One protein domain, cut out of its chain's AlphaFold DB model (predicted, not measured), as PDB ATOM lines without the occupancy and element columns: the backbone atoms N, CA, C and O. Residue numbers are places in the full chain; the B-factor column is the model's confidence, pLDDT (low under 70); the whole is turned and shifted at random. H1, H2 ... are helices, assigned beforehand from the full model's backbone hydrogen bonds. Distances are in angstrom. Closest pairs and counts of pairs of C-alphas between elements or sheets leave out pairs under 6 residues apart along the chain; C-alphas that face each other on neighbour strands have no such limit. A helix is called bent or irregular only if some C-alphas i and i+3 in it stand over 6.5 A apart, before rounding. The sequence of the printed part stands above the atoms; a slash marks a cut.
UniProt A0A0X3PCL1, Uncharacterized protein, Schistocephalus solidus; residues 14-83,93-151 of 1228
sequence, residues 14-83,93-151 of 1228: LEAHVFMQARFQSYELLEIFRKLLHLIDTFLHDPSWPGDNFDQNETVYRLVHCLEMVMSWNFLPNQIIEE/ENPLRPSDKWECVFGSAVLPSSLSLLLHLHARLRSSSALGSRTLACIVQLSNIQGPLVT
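This is residues 14 to 83 and 93 to 151 of the 1228 residues of an uncharacterized protein of Schistocephalus solidus (UniProt A0A0X3PCL1). H2, H3, H5 and H6 form a four-helix cluster in which H3, H6 and H5 lie side by side and H2 crosses over H3 and H5. H1 reaches away from this cluster at one end, and short H4 sits by the start of H2. The printed part has 129 residues, with six named helices in order H1 to H6 and no named strand: all helix. It is compact, with a radius of gyration of the C-alphas of 15.8 A, but elongated, spanning 52 by 30 by 24 A.

H1, residues 14 to 26, meets H2, residues 28 to 44, only through their link. H2 and H3, residues 58 to 71, form a helical hairpin at a steep tilt of 44 degrees; residues 29 to 36 of H2 touch H3, C-alphas 33 and 70 being closest at 6.9 A. H4, residues 100 to 106, is close to H2 but not clearly touching, C-alphas 30 and 102 being closest at 6.7 A. H5, residues 111 to 125, touches H4 only at the corner, and only just, with 3 pairs of C-alphas within 8 A, the closest being 105 and 111 at 6.3 A. Residues 37 to 44 of H2 touch H5 at a steep tilt of 56 degrees, C-alphas 41 and 117 being closest at 6.8 A. H5 and H6, residues 129 to 143, form a helical hairpin at a shallow 14 degrees, C-alphas 122 and 135 being closest at 5.5 A. H3 and H6 touch, the same way at a shallow 22 degrees, C-alphas 68 and 138 being closest at 5.7 A. H1 and H6 are apart. Every O i to N i+4 pair is within hydrogen-bond range in H1, H2, H3 and H5, against 8 of 11 in H6 and 1 of 3 in H4, where 2 of 4 O i to N i+3 pairs are.

H1 begins at C-alpha 14 (152.072, 131.786, 165.574) and is 18.0 A long; H2 is 24.5 A, H3 19.7 A, H4 9.3 A, H5 21.2 A and H6 21.3 A. H4 is irregular: C-alphas 101 and 104 are 7.0 A apart. H6 ends at C-alpha 143 (125.471, 146.838, 160.929).

The C-alphas of Ser 48 and Glu 82 are farthest apart, 52.4 A. The link from H2 to H3 is long. Residues 84 to 92 are not printed; C-alphas 83 and 93 are 19.6 A apart across this cut. Mean pLDDT of the printed part is 82.3; residues 14 to 18, 77 to 83, 93 to 95 and 151 are under 70.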
ATOM      1  N   LEU A  14     153.124 130.764 165.581       58.22
ATOM      2  CA  LEU A  14     152.072 131.786 165.574       58.22
ATOM      3  C   LEU A  14     151.954 132.463 164.204       58.22
ATOM      4  O   LEU A  14     150.851 132.662 163.702       58.22
ATOM      5  N   GLU A  15     153.083 132.725 163.549       60.22
ATOM      6  CA  GLU A  15     153.140 133.304 162.209       60.22
ATOM      7  C   GLU A  15     152.471 132.397 161.169       60.22
ATOM      8  O   GLU A  15     151.764 132.884 160.286       60.22
ATOM      9  N   ALA A  16     152.643 131.076 161.281       61.72
ATOM     10  CA  ALA A  16     151.987 130.117 160.395       61.72
ATOM     11  C   ALA A  16     150.485 130.018 160.685       61.72
ATOM     12  O   ALA A  16     149.698 129.921 159.743       61.72
ATOM     13  N   HIS A  17     150.075 130.080 161.955       67.25
ATOM     14  CA  HIS A  17     148.662 130.104 162.329       67.25
ATOM     15  C   HIS A  17     147.964 131.364 161.804       67.25
ATOM     16  O   HIS A  17     146.965 131.259 161.097       67.25
ATOM     17  N   VAL A  18     148.538 132.542 162.064       69.69
ATOM     18  CA  VAL A  18     148.063 133.833 161.549       69.69
ATOM     19  C   VAL A  18     147.986 133.804 160.026       69.69
ATOM     20  O   VAL A  18     146.975 134.202 159.452       69.69
ATOM     21  N   PHE A  19     149.016 133.286 159.350       72.56
ATOM     22  CA  PHE A  19     149.014 133.154 157.895       72.56
ATOM     23  C   PHE A  19     147.892 132.230 157.392       72.56
ATOM     24  O   PHE A  19     147.195 132.564 156.431       72.56
ATOM     25  N   MET A  20     147.689 131.077 158.037       76.25
ATOM     26  CA  MET A  20     146.636 130.129 157.664       76.25
ATOM     27  C   MET A  20     145.239 130.674 157.938       76.25
ATOM     28  O   MET A  20     144.379 130.557 157.068       76.25
ATOM     29  N   GLN A  21     145.019 131.320 159.081       82.19
ATOM     30  CA  GLN A  21     143.753 131.976 159.398       82.19
ATOM     31  C   GLN A  21     143.478 133.128 158.423       82.19
ATOM     32  O   GLN A  21     142.375 133.211 157.886       82.19
ATOM     33  N   ALA A  22     144.482 133.954 158.102       79.50
ATOM     34  CA  ALA A  22     144.362 135.040 157.127       79.50
ATOM     35  C   ALA A  22     144.006 134.533 155.723       79.50
ATOM     36  O   ALA A  22     143.197 135.149 155.020       79.50
ATOM     37  N   ARG A  23     144.583 133.400 155.307       84.19
ATOM     38  CA  ARG A  23     144.231 132.734 154.050       84.19
ATOM     39  C   ARG A  23     142.810 132.178 154.099       84.19
ATOM     40  O   ARG A  23     142.016 132.552 153.238       84.19
ATOM     41  N   PHE A  24     142.496 131.377 155.119       88.00
ATOM     42  CA  PHE A  24     141.193 130.740 155.305       88.00
ATOM     43  C   PHE A  24     140.057 131.763 155.276       88.00
ATOM     44  O   PHE A  24     139.126 131.636 154.483       88.00
ATOM     45  N   GLN A  25     140.168 132.840 156.062       87.69
ATOM     46  CA  GLN A  25     139.150 133.894 156.116       87.69
ATOM     47  C   GLN A  25     139.035 134.693 154.801       87.69
ATOM     48  O   GLN A  25     138.006 135.305 154.528       87.69
ATOM     49  N   SER A  26     140.083 134.708 153.968       84.31
ATOM     50  CA  SER A  26     140.110 135.452 152.700       84.31
ATOM     51  C   SER A  26     139.529 134.685 151.511       84.31
ATOM     52  O   SER A  26     139.122 135.323 150.542       84.31
ATOM     53  N   TYR A  27     139.550 133.349 151.537       87.38
ATOM     54  CA  TYR A  27     139.192 132.520 150.382       87.38
ATOM     55  C   TYR A  27     138.237 131.391 150.752       87.38
ATOM     56  O   TYR A  27     137.101 131.385 150.288       87.38
ATOM     57  N   GLU A  28     138.682 130.445 151.576       92.31
ATOM     58  CA  GLU A  28     137.925 129.236 151.889       92.31
ATOM     59  C   GLU A  28     136.616 129.571 152.633       92.31
ATOM     60  O   GLU A  28     135.548 129.091 152.252       92.31
ATOM     61  N   LEU A  29     136.665 130.475 153.619       92.62
ATOM     62  CA  LEU A  29     135.489 130.965 154.346       92.62
ATOM     63  C   LEU A  29     134.521 131.741 153.435       92.62
ATOM     64  O   LEU A  29     133.309 131.543 153.510       92.62
ATOM     65  N   LEU A  30     135.052 132.573 152.531       91.88
ATOM     66  CA  LEU A  30     134.261 133.315 151.541       91.88
ATOM     67  C   LEU A  30     133.536 132.363 150.577       91.88
ATOM     68  O   LEU A  30     132.369 132.572 150.248       91.88
ATOM     69  N   GLU A  31     134.205 131.303 150.122       92.75
ATOM     70  CA  GLU A  31     133.595 130.308 149.237       92.75
ATOM     71  C   GLU A  31     132.492 129.515 149.951       92.75
ATOM     72  O   GLU A  31     131.431 129.282 149.362       92.75
ATOM     73  N   ILE A  32     132.706 129.145 151.221       94.25
ATOM     74  CA  ILE A  32     131.677 128.525 152.067       94.25
ATOM     75  C   ILE A  32     130.462 129.451 152.159       94.25
ATOM     76  O   ILE A  32     129.346 129.017 151.873       94.25
ATOM     77  N   PHE A  33     130.674 130.731 152.464       93.88
ATOM     78  CA  PHE A  33     129.586 131.699 152.582       93.88
ATOM     79  C   PHE A  33     128.795 131.860 151.281       93.88
ATOM     80  O   PHE A  33     127.569 131.795 151.283       93.88
ATOM     81  N   ARG A  34     129.479 131.977 150.137       93.38
ATOM     82  CA  ARG A  34     128.822 132.072 148.823       93.38
ATOM     83  C   ARG A  34     127.965 130.848 148.506       93.38
ATOM     84  O   ARG A  34     126.876 130.995 147.955       93.38
ATOM     85  N   LYS A  35     128.443 129.648 148.848       93.44
ATOM     86  CA  LYS A  35     127.670 128.408 148.685       93.44
ATOM     87  C   LYS A  35     126.448 128.387 149.603       93.44
ATOM     88  O   LYS A  35     125.388 127.973 149.148       93.44
ATOM     89  N   LEU A  36     126.580 128.865 150.844       93.75
ATOM     90  CA  LEU A  36     125.456 128.998 151.775       93.75
ATOM     91  C   LEU A  36     124.399 129.969 151.238       93.75
ATOM     92  O   LEU A  36     123.234 129.593 151.171       93.75
ATOM     93  N   LEU A  37     124.788 131.162 150.777       91.81
ATOM     94  CA  LEU A  37     123.846 132.132 150.201       91.81
ATOM     95  C   LEU A  37     123.136 131.575 148.960       91.81
ATOM     96  O   LEU A  37     121.922 131.694 148.845       91.81
ATOM     97  N   HIS A  38     123.853 130.903 148.057       92.06
ATOM     98  CA  HIS A  38     123.228 130.279 146.886       92.06
ATOM     99  C   HIS A  38     122.252 129.153 147.261       92.06
ATOM    100  O   HIS A  38     121.199 128.996 146.640       92.06
ATOM    101  N   LEU A  39     122.581 128.371 148.292       92.06
ATOM    102  CA  LEU A  39     121.710 127.323 148.809       92.06
ATOM    103  C   LEU A  39     120.433 127.910 149.434       92.06
ATOM    104  O   LEU A  39     119.343 127.422 149.149       92.06
ATOM    105  N   ILE A  40     120.565 128.976 150.228       91.06
ATOM    106  CA  ILE A  40     119.442 129.734 150.804       91.06
ATOM    107  C   ILE A  40     118.549 130.279 149.689       91.06
ATOM    108  O   ILE A  40     117.338 130.085 149.734       91.06
ATOM    109  N   ASP A  41     119.135 130.911 148.671       90.31
ATOM    110  CA  ASP A  41     118.402 131.432 147.515       90.31
ATOM    111  C   ASP A  41     117.604 130.322 146.822       90.31
ATOM    112  O   ASP A  41     116.400 130.450 146.613       90.31
ATOM    113  N   THR A  42     118.230 129.167 146.585       89.81
ATOM    114  CA  THR A  42     117.560 128.003 145.986       89.81
ATOM    115  C   THR A  42     116.390 127.503 146.840       89.81
ATOM    116  O   THR A  42     115.338 127.173 146.294       89.81
ATOM    117  N   PHE A  43     116.540 127.465 148.169       88.06
ATOM    118  CA  PHE A  43     115.465 127.054 149.078       88.06
ATOM    119  C   PHE A  43     114.322 128.069 149.151       88.06
ATOM    120  O   PHE A  43     113.165 127.667 149.183       88.06
ATOM    121  N   LEU A  44     114.613 129.371 149.129       86.56
ATOM    122  CA  LEU A  44     113.586 130.415 149.183       86.56
ATOM    123  C   LEU A  44     112.734 130.495 147.908       86.56
ATOM    124  O   LEU A  44     111.588 130.946 147.973       86.56
ATOM    125  N   HIS A  45     113.256 130.025 146.769       86.81
ATOM    126  CA  HIS A  45     112.484 129.871 145.533       86.81
ATOM    127  C   HIS A  45     111.451 128.731 145.604       86.81
ATOM    128  O   HIS A  45     110.493 128.737 144.828       86.81
ATOM    129  N   ASP A  46     111.612 127.770 146.520       85.38
ATOM    130  CA  ASP A  46     110.631 126.712 146.753       85.38
ATOM    131  C   ASP A  46     109.555 127.195 147.747       85.38
ATOM    132  O   ASP A  46     109.836 127.384 148.934       85.38
ATOM    133  N   PRO A  47     108.292 127.383 147.319       79.44
ATOM    134  CA  PRO A  47     107.235 127.832 148.219       79.44
ATOM    135  C   PRO A  47     106.899 126.809 149.314       79.44
ATOM    136  O   PRO A  47     106.310 127.202 150.317       79.44
ATOM    137  N   SER A  48     107.252 125.529 149.132       80.81
ATOM    138  CA  SER A  48     106.984 124.451 150.093       80.81
ATOM    139  C   SER A  48     108.014 124.358 151.225       80.81
ATOM    140  O   SER A  48     107.746 123.728 152.247       80.81
ATOM    141  N   TRP A  49     109.169 125.015 151.080       82.94
ATOM    142  CA  TRP A  49     110.194 125.105 152.115       82.94
ATOM    143  C   TRP A  49     109.855 126.226 153.121       82.94
ATOM    144  O   TRP A  49     109.396 127.301 152.707       82.94
ATOM    145  N   PRO A  50     110.059 126.027 154.442       73.94
ATOM    146  CA  PRO A  50     110.771 124.929 155.120       73.94
ATOM    147  C   PRO A  50     109.915 123.705 155.524       73.94
ATOM    148  O   PRO A  50     110.453 122.757 156.101       73.94
ATOM    149  N   GLY A  51     108.621 123.694 155.185       79.19
ATOM    150  CA  GLY A  51     107.652 122.655 155.562       79.19
ATOM    151  C   GLY A  51     107.047 122.847 156.963       79.19
ATOM    152  O   GLY A  51     107.484 123.706 157.728       79.19
ATOM    153  N   ASP A  52     106.039 122.041 157.306       74.19
ATOM    154  CA  ASP A  52     105.440 122.033 158.649       74.19
ATOM    155  C   ASP A  52     106.438 121.474 159.689       74.19
ATOM    156  O   ASP A  52     107.157 120.514 159.409       74.19
ATOM    157  N   ASN A  53     106.466 122.035 160.906       78.75
ATOM    158  CA  ASN A  53     107.372 121.647 162.008       78.75
ATOM    159  C   ASN A  53     108.880 121.761 161.695       78.75
ATOM    160  O   ASN A  53     109.690 120.955 162.168       78.75
ATOM    161  N   PHE A  54     109.279 122.772 160.921       83.56
ATOM    162  CA  PHE A  54     110.684 123.003 160.573       83.56
ATOM    163  C   PHE A  54     111.608 123.261 161.776       83.56
ATOM    164  O   PHE A  54     112.814 123.058 161.661       83.56
ATOM    165  N   ASP A  55     111.064 123.628 162.935       76.56
ATOM    166  CA  ASP A  55     111.779 123.797 164.206       76.56
ATOM    167  C   ASP A  55     112.583 122.553 164.618       76.56
ATOM    168  O   ASP A  55     113.622 122.660 165.266       76.56
ATOM    169  N   GLN A  56     112.128 121.362 164.216       77.94
ATOM    170  CA  GLN A  56     112.801 120.084 164.483       77.94
ATOM    171  C   GLN A  56     113.650 119.602 163.298       77.94
ATOM    172  O   GLN A  56     114.278 118.542 163.361       77.94
ATOM    173  N   ASN A  57     113.671 120.353 162.194       85.00
ATOM    174  CA  ASN A  57     114.408 119.979 161.001       85.00
ATOM    175  C   ASN A  57     115.896 120.304 161.169       85.00
ATOM    176  O   ASN A  57     116.346 121.441 161.015       85.00
ATOM    177  N   GLU A  58     116.682 119.258 161.415       85.94
ATOM    178  CA  GLU A  58     118.125 119.354 161.610       85.94
ATOM    179  C   GLU A  58     118.850 120.018 160.425       85.94
ATOM    180  O   GLU A  58     119.855 120.701 160.616       85.94
ATOM    181  N   THR A  59     118.344 119.866 159.197       86.19
ATOM    182  CA  THR A  59     118.970 120.485 158.016       86.19
ATOM    183  C   THR A  59     118.818 122.003 158.012       86.19
ATOM    184  O   THR A  59     119.787 122.705 157.722       86.19
ATOM    185  N   VAL A  60     117.644 122.513 158.403       88.25
ATOM    186  CA  VAL A  60     117.374 123.952 158.536       88.25
ATOM    187  C   VAL A  60     118.199 124.523 159.685       88.25
ATOM    188  O   VAL A  60     118.871 125.538 159.508       88.25
ATOM    189  N   TYR A  61     118.241 123.823 160.824       90.00
ATOM    190  CA  TYR A  61     119.076 124.213 161.958       90.00
ATOM    191  C   TYR A  61     120.559 124.306 161.580       90.00
ATOM    192  O   TYR A  61     121.195 125.328 161.826       90.00
ATOM    193  N   ARG A  62     121.117 123.271 160.934       90.31
ATOM    194  CA  ARG A  62     122.526 123.255 160.509       90.31
ATOM    195  C   ARG A  62     122.829 124.348 159.485       90.31
ATOM    196  O   ARG A  62     123.889 124.955 159.570       90.31
ATOM    197  N   LEU A  63     121.913 124.623 158.552       91.75
ATOM    198  CA  LEU A  63     122.061 125.712 157.581       91.75
ATOM    199  C   LEU A  63     122.178 127.072 158.282       91.75
ATOM    200  O   LEU A  63     123.126 127.811 158.022       91.75
ATOM    201  N   VAL A  64     121.241 127.375 159.187       92.44
ATOM    202  CA  VAL A  64     121.226 128.625 159.964       92.44
ATOM    203  C   VAL A  64     122.448 128.718 160.873       92.44
ATOM    204  O   VAL A  64     123.089 129.760 160.931       92.44
ATOM    205  N   HIS A  65     122.828 127.623 161.528       91.38
ATOM    206  CA  HIS A  65     124.004 127.590 162.388       91.38
ATOM    207  C   HIS A  65     125.307 127.813 161.605       91.38
ATOM    208  O   HIS A  65     126.176 128.555 162.052       91.38
ATOM    209  N   CYS A  66     125.450 127.225 160.413       93.50
ATOM    210  CA  CYS A  66     126.594 127.499 159.542       93.50
ATOM    211  C   CYS A  66     126.640 128.963 159.098       93.50
ATOM    212  O   CYS A  66     127.723 129.541 159.056       93.50
ATOM    213  N   LEU A  67     125.489 129.558 158.779       92.56
ATOM    214  CA  LEU A  67     125.399 130.974 158.437       92.56
ATOM    215  C   LEU A  67     125.848 131.855 159.612       92.56
ATOM    216  O   LEU A  67     126.710 132.712 159.435       92.56
ATOM    217  N   GLU A  68     125.327 131.584 160.808       91.19
ATOM    218  CA  GLU A  68     125.680 132.276 162.048       91.19
ATOM    219  C   GLU A  68     127.178 132.172 162.349       91.19
ATOM    220  O   GLU A  68     127.821 133.198 162.529       91.19
ATOM    221  N   MET A  69     127.765 130.969 162.295       89.88
ATOM    222  CA  MET A  69     129.201 130.768 162.535       89.88
ATOM    223  C   MET A  69     130.096 131.579 161.590       89.88
ATOM    224  O   MET A  69     131.169 132.028 161.989       89.88
ATOM    225  N   VAL A  70     129.687 131.739 160.327       90.56
ATOM    226  CA  VAL A  70     130.440 132.546 159.358       90.56
ATOM    227  C   VAL A  70     130.280 134.039 159.657       90.56
ATOM    228  O   VAL A  70     131.262 134.779 159.596       90.56
ATOM    229  N   MET A  71     129.068 134.479 160.006       88.38
ATOM    230  CA  MET A  71     128.762 135.875 160.339       88.38
ATOM    231  C   MET A  71     129.324 136.314 161.699       88.38
ATOM    232  O   MET A  71     129.556 137.498 161.905       88.38
ATOM    233  N   SER A  72     129.596 135.378 162.607       86.94
ATOM    234  CA  SER A  72     130.232 135.622 163.906       86.94
ATOM    235  C   SER A  72     131.722 135.248 163.914       86.94
ATOM    236  O   SER A  72     132.282 134.945 164.970       86.94
ATOM    237  N   TRP A  73     132.366 135.166 162.742       86.38
ATOM    238  CA  TRP A  73     133.771 134.771 162.639       86.38
ATOM    239  C   TRP A  73     134.706 135.844 163.217       86.38
ATOM    240  O   TRP A  73     134.602 137.025 162.886       86.38
ATOM    241  N   ASN A  74     135.688 135.431 164.021       80.19
ATOM    242  CA  ASN A  74     136.682 136.339 164.599       80.19
ATOM    243  C   ASN A  74     137.798 136.637 163.580       80.19
ATOM    244  O   ASN A  74     138.758 135.873 163.440       80.19
ATOM    245  N   PHE A  75     137.663 137.745 162.852       80.00
ATOM    246  CA  PHE A  75     138.635 138.198 161.853       80.00
ATOM    247  C   PHE A  75     139.912 138.780 162.486       80.00
ATOM    248  O   PHE A  75     139.860 139.514 163.474       80.00
ATOM    249  N   LEU A  76     141.064 138.503 161.865       73.00
ATOM    250  CA  LEU A  76     142.360 139.063 162.282       73.00
ATOM    251  C   LEU A  76     142.416 140.606 162.145       73.00
ATOM    252  O   LEU A  76     141.907 141.140 161.157       73.00
ATOM    253  N   PRO A  77     143.066 141.335 163.077       64.81
ATOM    254  CA  PRO A  77     143.239 142.790 162.990       64.81
ATOM    255  C   PRO A  77     144.261 143.216 161.912       64.81
ATOM    256  O   PRO A  77     145.199 142.483 161.604       64.81
ATOM    257  N   ASN A  78     144.124 144.443 161.378       52.78
ATOM    258  CA  ASN A  78     144.997 145.009 160.325       52.78
ATOM    259  C   ASN A  78     146.462 145.212 160.757       52.78
ATOM    260  O   ASN A  78     147.353 145.317 159.917       52.78
ATOM    261  N   GLN A  79     146.702 145.315 162.061       52.84
ATOM    262  CA  GLN A  79     148.001 145.570 162.666       52.84
ATOM    263  C   GLN A  79     148.209 144.545 163.779       52.84
ATOM    264  O   GLN A  79     147.678 144.688 164.876       52.84
ATOM    265  N   ILE A  80     148.972 143.494 163.488       53.22
ATOM    266  CA  ILE A  80     149.475 142.568 164.506       53.22
ATOM    267  C   ILE A  80     150.746 143.217 165.053       53.22
ATOM    268  O   ILE A  80     151.849 142.885 164.629       53.22
ATOM    269  N   ILE A  81     150.587 144.266 165.865       39.62
ATOM    270  CA  ILE A  81     151.738 145.028 166.372       39.62
ATOM    271  C   ILE A  81     152.362 144.321 167.582       39.62
ATOM    272  O   ILE A  81     153.577 144.383 167.735       39.62
ATOM    273  N   GLU A  82     151.586 143.563 168.367       36.91
ATOM    274  CA  GLU A  82     152.062 142.793 169.530       36.91
ATOM    275  C   GLU A  82     151.166 141.565 169.816       36.91
ATOM    276  O   GLU A  82     149.980 141.572 169.482       36.91
ATOM    277  N   GLU A  83     151.692 140.527 170.487       36.91
ATOM    278  CA  GLU A  83     150.934 139.335 170.952       36.91
ATOM    279  C   GLU A  83     149.695 139.691 171.799       36.91
ATOM    280  O   GLU A  83     148.690 138.981 171.780       36.91
ATOM    281  N   GLU A  93     132.292 143.640 171.603       51.25
ATOM    282  CA  GLU A  93     131.708 142.979 170.426       51.25
ATOM    283  C   GLU A  93     132.803 142.710 169.380       51.25
ATOM    284  O   GLU A  93     133.521 143.634 168.998       51.25
ATOM    285  N   ASN A  94     132.968 141.457 168.940       60.78
ATOM    286  CA  ASN A  94     133.915 141.089 167.884       60.78
ATOM    287  C   ASN A  94     133.318 141.501 166.529       60.78
ATOM    288  O   ASN A  94     132.400 140.835 166.057       60.78
ATOM    289  N   PRO A  95     133.802 142.572 165.880       66.25
ATOM    290  CA  PRO A  95     133.138 143.096 164.696       66.25
ATOM    291  C   PRO A  95     133.476 142.265 163.453       66.25
ATOM    292  O   PRO A  95     134.617 141.823 163.268       66.25
ATOM    293  N   LEU A  96     132.498 142.119 162.556       81.88
ATOM    294  CA  LEU A  96     132.662 141.467 161.258       81.88
ATOM    295  C   LEU A  96     133.639 142.284 160.389       81.88
ATOM    296  O   LEU A  96     133.315 143.384 159.944       81.88
ATOM    297  N   ARG A  97     134.858 141.772 160.153       81.06
ATOM    298  CA  ARG A  97     135.940 142.488 159.434       81.06
ATOM    299  C   ARG A  97     136.405 141.789 158.149       81.06
ATOM    300  O   ARG A  97     137.552 141.340 158.066       81.06
ATOM    301  N   PRO A  98     135.544 141.674 157.129       83.38
ATOM    302  CA  PRO A  98     135.898 141.022 155.878       83.38
ATOM    303  C   PRO A  98     136.961 141.816 155.097       83.38
ATOM    304  O   PRO A  98     136.963 143.045 155.073       83.38
ATOM    305  N   SER A  99     137.874 141.106 154.426       82.94
ATOM    306  CA  SER A  99     138.873 141.721 153.530       82.94
ATOM    307  C   SER A  99     138.253 142.209 152.212       82.94
ATOM    308  O   SER A  99     137.156 141.783 151.858       82.94
ATOM    309  N   ASP A 100     138.998 142.984 151.415       81.12
ATOM    310  CA  ASP A 100     138.564 143.483 150.092       81.12
ATOM    311  C   ASP A 100     138.019 142.395 149.151       81.12
ATOM    312  O   ASP A 100     137.164 142.642 148.309       81.12
ATOM    313  N   LYS A 101     138.461 141.141 149.308       85.19
ATOM    314  CA  LYS A 101     137.997 140.012 148.478       85.19
ATOM    315  C   LYS A 101     136.512 139.690 148.661       85.19
ATOM    316  O   LYS A 101     135.900 139.081 147.783       85.19
ATOM    317  N   TRP A 102     135.932 140.091 149.789       89.50
ATOM    318  CA  TRP A 102     134.519 139.905 150.104       89.50
ATOM    319  C   TRP A 102     133.611 140.949 149.431       89.50
ATOM    320  O   TRP A 102     132.394 140.878 149.597       89.50
ATOM    321  N   GLU A 103     134.156 141.864 148.617       85.06
ATOM    322  CA  GLU A 103     133.387 142.843 147.828       85.06
ATOM    323  C   GLU A 103     132.292 142.178 146.973       85.06
ATOM    324  O   GLU A 103     131.203 142.719 146.809       85.06
ATOM    325  N   CYS A 104     132.519 140.948 146.501       85.75
ATOM    326  CA  CYS A 104     131.520 140.190 145.744       85.75
ATOM    327  C   CYS A 104     130.273 139.763 146.545       85.75
ATOM    328  O   CYS A 104     129.347 139.224 145.945       85.75
ATOM    329  N   VAL A 105     130.254 139.963 147.867       85.38
ATOM    330  CA  VAL A 105     129.124 139.622 148.746       85.38
ATOM    331  C   VAL A 105     128.658 140.821 149.575       85.38
ATOM    332  O   VAL A 105     127.453 141.050 149.674       85.38
ATOM    333  N   PHE A 106     129.597 141.592 150.135       86.00
ATOM    334  CA  PHE A 106     129.327 142.755 150.995       86.00
ATOM    335  C   PHE A 106     129.753 144.097 150.380       86.00
ATOM    336  O   PHE A 106     129.703 145.121 151.054       86.00
ATOM    337  N   GLY A 107     130.174 144.128 149.112       80.00
ATOM    338  CA  GLY A 107     130.447 145.382 148.407       80.00
ATOM    339  C   GLY A 107     129.172 146.196 148.188       80.00
ATOM    340  O   GLY A 107     128.082 145.630 148.075       80.00
ATOM    341  N   SER A 108     129.302 147.521 148.079       73.31
ATOM    342  CA  SER A 108     128.167 148.459 148.010       73.31
ATOM    343  C   SER A 108     127.140 148.127 146.918       73.31
ATOM    344  O   SER A 108     125.946 148.317 147.124       73.31
ATOM    345  N   ALA A 109     127.577 147.568 145.786       72.56
ATOM    346  CA  ALA A 109     126.696 147.177 144.684       72.56
ATOM    347  C   ALA A 109     125.920 145.862 144.919       72.56
ATOM    348  O   ALA A 109     124.857 145.678 144.333       72.56
ATOM    349  N   VAL A 110     126.443 144.940 145.739       80.94
ATOM    350  CA  VAL A 110     125.874 143.586 145.945       80.94
ATOM    351  C   VAL A 110     125.172 143.453 147.301       80.94
ATOM    352  O   VAL A 110     124.242 142.658 147.446       80.94
ATOM    353  N   LEU A 111     125.569 144.270 148.281       84.19
ATOM    354  CA  LEU A 111     125.017 144.289 149.633       84.19
ATOM    355  C   LEU A 111     123.476 144.324 149.683       84.19
ATOM    356  O   LEU A 111     122.928 143.530 150.449       84.19
ATOM    357  N   PRO A 112     122.753 145.140 148.879       82.88
ATOM    358  CA  PRO A 112     121.288 145.143 148.899       82.88
ATOM    359  C   PRO A 112     120.684 143.764 148.607       82.88
ATOM    360  O   PRO A 112     119.740 143.343 149.273       82.88
ATOM    361  N   SER A 113     121.241 143.033 147.636       83.19
ATOM    362  CA  SER A 113     120.763 141.702 147.255       83.19
ATOM    363  C   SER A 113     121.057 140.668 148.343       83.19
ATOM    364  O   SER A 113     120.168 139.899 148.709       83.19
ATOM    365  N   SER A 114     122.272 140.684 148.903       86.25
ATOM    366  CA  SER A 114     122.671 139.797 150.006       86.25
ATOM    367  C   SER A 114     121.818 140.027 151.260       86.25
ATOM    368  O   SER A 114     121.321 139.074 151.858       86.25
ATOM    369  N   LEU A 115     121.601 141.289 151.640       87.94
ATOM    370  CA  LEU A 115     120.781 141.663 152.792       87.94
ATOM    371  C   LEU A 115     119.307 141.310 152.568       87.94
ATOM    372  O   LEU A 115     118.664 140.764 153.463       87.94
ATOM    373  N   SER A 116     118.777 141.553 151.365       85.25
ATOM    374  CA  SER A 116     117.409 141.169 151.013       85.25
ATOM    375  C   SER A 116     117.197 139.664 151.166       85.25
ATOM    376  O   SER A 116     116.217 139.249 151.783       85.25
ATOM    377  N   LEU A 117     118.135 138.843 150.687       88.88
ATOM    378  CA  LEU A 117     118.078 137.390 150.823       88.88
ATOM    379  C   LEU A 117     118.026 136.946 152.298       88.88
ATOM    380  O   LEU A 117     117.216 136.092 152.660       88.88
ATOM    381  N   LEU A 118     118.852 137.550 153.157       90.44
ATOM    382  CA  LEU A 118     118.876 137.262 154.596       90.44
ATOM    383  C   LEU A 118     117.579 137.687 155.302       90.44
ATOM    384  O   LEU A 118     117.055 136.935 156.122       90.44
ATOM    385  N   LEU A 119     117.019 138.845 154.941       89.81
ATOM    386  CA  LEU A 119     115.725 139.308 155.455       89.81
ATOM    387  C   LEU A 119     114.577 138.377 155.028       89.81
ATOM    388  O   LEU A 119     113.696 138.082 155.835       89.81
ATOM    389  N   HIS A 120     114.603 137.858 153.795       88.31
ATOM    390  CA  HIS A 120     113.627 136.864 153.326       88.31
ATOM    391  C   HIS A 120     113.760 135.530 154.068       88.31
ATOM    392  O   HIS A 120     112.747 134.924 154.419       88.31
ATOM    393  N   LEU A 121     114.994 135.085 154.334       90.56
ATOM    394  CA  LEU A 121     115.255 133.893 155.138       90.56
ATOM    395  C   LEU A 121     114.673 134.043 156.545       90.56
ATOM    396  O   LEU A 121     113.923 133.176 156.995       90.56
ATOM    397  N   HIS A 122     114.981 135.151 157.218       91.19
ATOM    398  CA  HIS A 122     114.463 135.427 158.551       91.19
ATOM    399  C   HIS A 122     112.925 135.500 158.546       91.19
ATOM    400  O   HIS A 122     112.280 134.821 159.342       91.19
ATOM    401  N   ALA A 123     112.316 136.194 157.575       88.81
ATOM    402  CA  ALA A 123     110.860 136.285 157.452       88.81
ATOM    403  C   ALA A 123     110.153 134.919 157.326       88.81
ATOM    404  O   ALA A 123     109.018 134.780 157.780       88.81
ATOM    405  N   ARG A 124     110.808 133.904 156.742       87.75
ATOM    406  CA  ARG A 124     110.278 132.531 156.643       87.75
ATOM    407  C   ARG A 124     110.462 131.699 157.913       87.75
ATOM    408  O   ARG A 124     109.667 130.794 158.137       87.75
ATOM    409  N   LEU A 125     111.497 131.972 158.708       90.19
ATOM    410  CA  LEU A 125     111.884 131.155 159.867       90.19
ATOM    411  C   LEU A 125     111.494 131.766 161.224       90.19
ATOM    412  O   LEU A 125     111.582 131.085 162.245       90.19
ATOM    413  N   ARG A 126     111.042 133.024 161.249       89.25
ATOM    414  CA  ARG A 126     110.772 133.798 162.473       89.25
ATOM    415  C   ARG A 126     109.657 133.275 163.384       89.25
ATOM    416  O   ARG A 126     109.559 133.729 164.518       89.25
ATOM    417  N   SER A 127     108.825 132.327 162.946       87.38
ATOM    418  CA  SER A 127     107.861 131.693 163.862       87.38
ATOM    419  C   SER A 127     108.543 130.827 164.927       87.38
ATOM    420  O   SER A 127     107.941 130.568 165.963       87.38
ATOM    421  N   SER A 128     109.797 130.419 164.701       89.19
ATOM    422  CA  SER A 128     110.624 129.729 165.690       89.19
ATOM    423  C   SER A 128     111.582 130.710 166.360       89.19
ATOM    424  O   SER A 128     112.461 131.256 165.692       89.19
ATOM    425  N   SER A 129     111.485 130.902 167.679       88.00
ATOM    426  CA  SER A 129     112.390 131.811 168.405       88.00
ATOM    427  C   SER A 129     113.865 131.391 168.301       88.00
ATOM    428  O   SER A 129     114.752 132.237 168.181       88.00
ATOM    429  N   ALA A 130     114.144 130.083 168.265       88.56
ATOM    430  CA  ALA A 130     115.502 129.539 168.186       88.56
ATOM    431  C   ALA A 130     116.193 129.774 166.828       88.56
ATOM    432  O   ALA A 130     117.400 130.007 166.784       88.56
ATOM    433  N   LEU A 131     115.455 129.692 165.715       91.12
ATOM    434  CA  LEU A 131     115.988 129.953 164.368       91.12
ATOM    435  C   LEU A 131     115.897 131.444 164.008       91.12
ATOM    436  O   LEU A 131     116.800 131.991 163.367       91.12
ATOM    437  N   GLY A 132     114.828 132.109 164.450       90.31
ATOM    438  CA  GLY A 132     114.597 133.538 164.276       90.31
ATOM    439  C   GLY A 132     115.703 134.380 164.906       90.31
ATOM    440  O   GLY A 132     116.292 135.202 164.213       90.31
ATOM    441  N   SER A 133     116.065 134.114 166.167       91.50
ATOM    442  CA  SER A 133     117.165 134.810 166.862       91.50
ATOM    443  C   SER A 133     118.505 134.687 166.130       91.50
ATOM    444  O   SER A 133     119.172 135.689 165.901       91.50
ATOM    445  N   ARG A 134     118.878 133.485 165.676       92.88
ATOM    446  CA  ARG A 134     120.147 133.244 164.958       92.88
ATOM    447  C   ARG A 134     120.197 133.925 163.593       92.88
ATOM    448  O   ARG A 134     121.210 134.513 163.221       92.88
ATOM    449  N   THR A 135     119.103 133.850 162.832       93.25
ATOM    450  CA  THR A 135     119.009 134.531 161.529       93.25
ATOM    451  C   THR A 135     119.017 136.048 161.686       93.25
ATOM    452  O   THR A 135     119.664 136.734 160.897       93.25
ATOM    453  N   LEU A 136     118.369 136.568 162.730       92.31
ATOM    454  CA  LEU A 136     118.383 137.988 163.047       92.31
ATOM    455  C   LEU A 136     119.766 138.451 163.521       92.31
ATOM    456  O   LEU A 136     120.256 139.458 163.024       92.31
ATOM    457  N   ALA A 137     120.458 137.675 164.360       91.88
ATOM    458  CA  ALA A 137     121.839 137.950 164.759       91.88
ATOM    459  C   ALA A 137     122.783 138.052 163.546       91.88
ATOM    460  O   ALA A 137     123.636 138.935 163.499       91.88
ATOM    461  N   CYS A 138     122.589 137.225 162.508       91.50
ATOM    462  CA  CYS A 138     123.338 137.357 161.251       91.50
ATOM    463  C   CYS A 138     123.119 138.722 160.577       91.50
ATOM    464  O   CYS A 138     124.055 139.287 160.016       91.50
ATOM    465  N   ILE A 139     121.892 139.251 160.619       91.62
ATOM    466  CA  ILE A 139     121.551 140.571 160.070       91.62
ATOM    467  C   ILE A 139     122.161 141.683 160.935       91.62
ATOM    468  O   ILE A 139     122.720 142.629 160.384       91.62
ATOM    469  N   VAL A 140     122.126 141.549 162.266       91.50
ATOM    470  CA  VAL A 140     122.763 142.486 163.211       91.50
ATOM    471  C   VAL A 140     124.261 142.618 162.933       91.50
ATOM    472  O   VAL A 140     124.779 143.726 162.861       91.50
ATOM    473  N   GLN A 141     124.968 141.517 162.656       88.25
ATOM    474  CA  GLN A 141     126.403 141.572 162.335       88.25
ATOM    475  C   GLN A 141     126.732 142.429 161.099       88.25
ATOM    476  O   GLN A 141     127.845 142.949 160.994       88.25
ATOM    477  N   LEU A 142     125.778 142.640 160.182       87.12
ATOM    478  CA  LEU A 142     125.975 143.520 159.028       87.12
ATOM    479  C   LEU A 142     126.032 144.999 159.415       87.12
ATOM    480  O   LEU A 142     126.763 145.747 158.773       87.12
ATOM    481  N   SER A 143     125.331 145.447 160.463       85.12
ATOM    482  CA  SER A 143     125.471 146.838 160.929       85.12
ATOM    483  C   SER A 143     126.825 147.100 161.598       85.12
ATOM    484  O   SER A 143     127.292 148.241 161.615       85.12
ATOM    485  N   ASN A 144     127.495 146.039 162.054       81.94
ATOM    486  CA  ASN A 144     128.791 146.064 162.731       81.94
ATOM    487  C   ASN A 144     130.004 145.833 161.813       81.94
ATOM    488  O   ASN A 144     131.126 145.670 162.307       81.94
ATOM    489  N   ILE A 145     129.825 145.862 160.485       83.06
ATOM    490  CA  ILE A 145     130.939 145.675 159.549       83.06
ATOM    491  C   ILE A 145     132.017 146.752 159.751       83.06
ATOM    492  O   ILE A 145     131.754 147.956 159.828       83.06
ATOM    493  N   GLN A 146     133.264 146.291 159.815       75.81
ATOM    494  CA  GLN A 146     134.478 147.098 159.886       75.81
ATOM    495  C   GLN A 146     135.507 146.602 158.855       75.81
ATOM    496  O   GLN A 146     135.364 145.532 158.271       75.81
ATOM    497  N   GLY A 147     136.589 147.352 158.646       73.81
ATOM    498  CA  GLY A 147     137.653 146.959 157.717       73.81
ATOM    499  C   GLY A 147     137.432 147.485 156.296       73.81
ATOM    500  O   GLY A 147     136.559 148.321 156.077       73.81
ATOM    501  N   PRO A 148     138.237 147.042 155.319       71.31
ATOM    502  CA  PRO A 148     138.523 147.818 154.113       71.31
ATOM    503  C   PRO A 148     137.355 147.919 153.115       71.31
ATOM    504  O   PRO A 148     137.372 148.811 152.269       71.31
ATOM    505  N   LEU A 149     136.300 147.107 153.281       73.81
ATOM    506  CA  LEU A 149     135.020 147.276 152.575       73.81
ATOM    507  C   LEU A 149     134.225 148.514 153.019       73.81
ATOM    508  O   LEU A 149     133.318 148.941 152.311       73.81
ATOM    509  N   VAL A 150     134.539 149.061 154.197       71.75
ATOM    510  CA  VAL A 150     133.840 150.187 154.825       71.75
ATOM    511  C   VAL A 150     134.821 151.331 155.135       71.75
ATOM    512  O   VAL A 150     134.541 152.473 154.786       71.75
ATOM    513  N   THR A 151     135.997 151.041 155.713       67.00
ATOM    514  CA  THR A 151     137.106 151.992 155.960       67.00
ATOM    515  C   THR A 151     138.486 151.303 155.905       67.00
ATOM    516  O   THR A 151     138.672 150.229 156.480       67.00
TER     517      THR A 151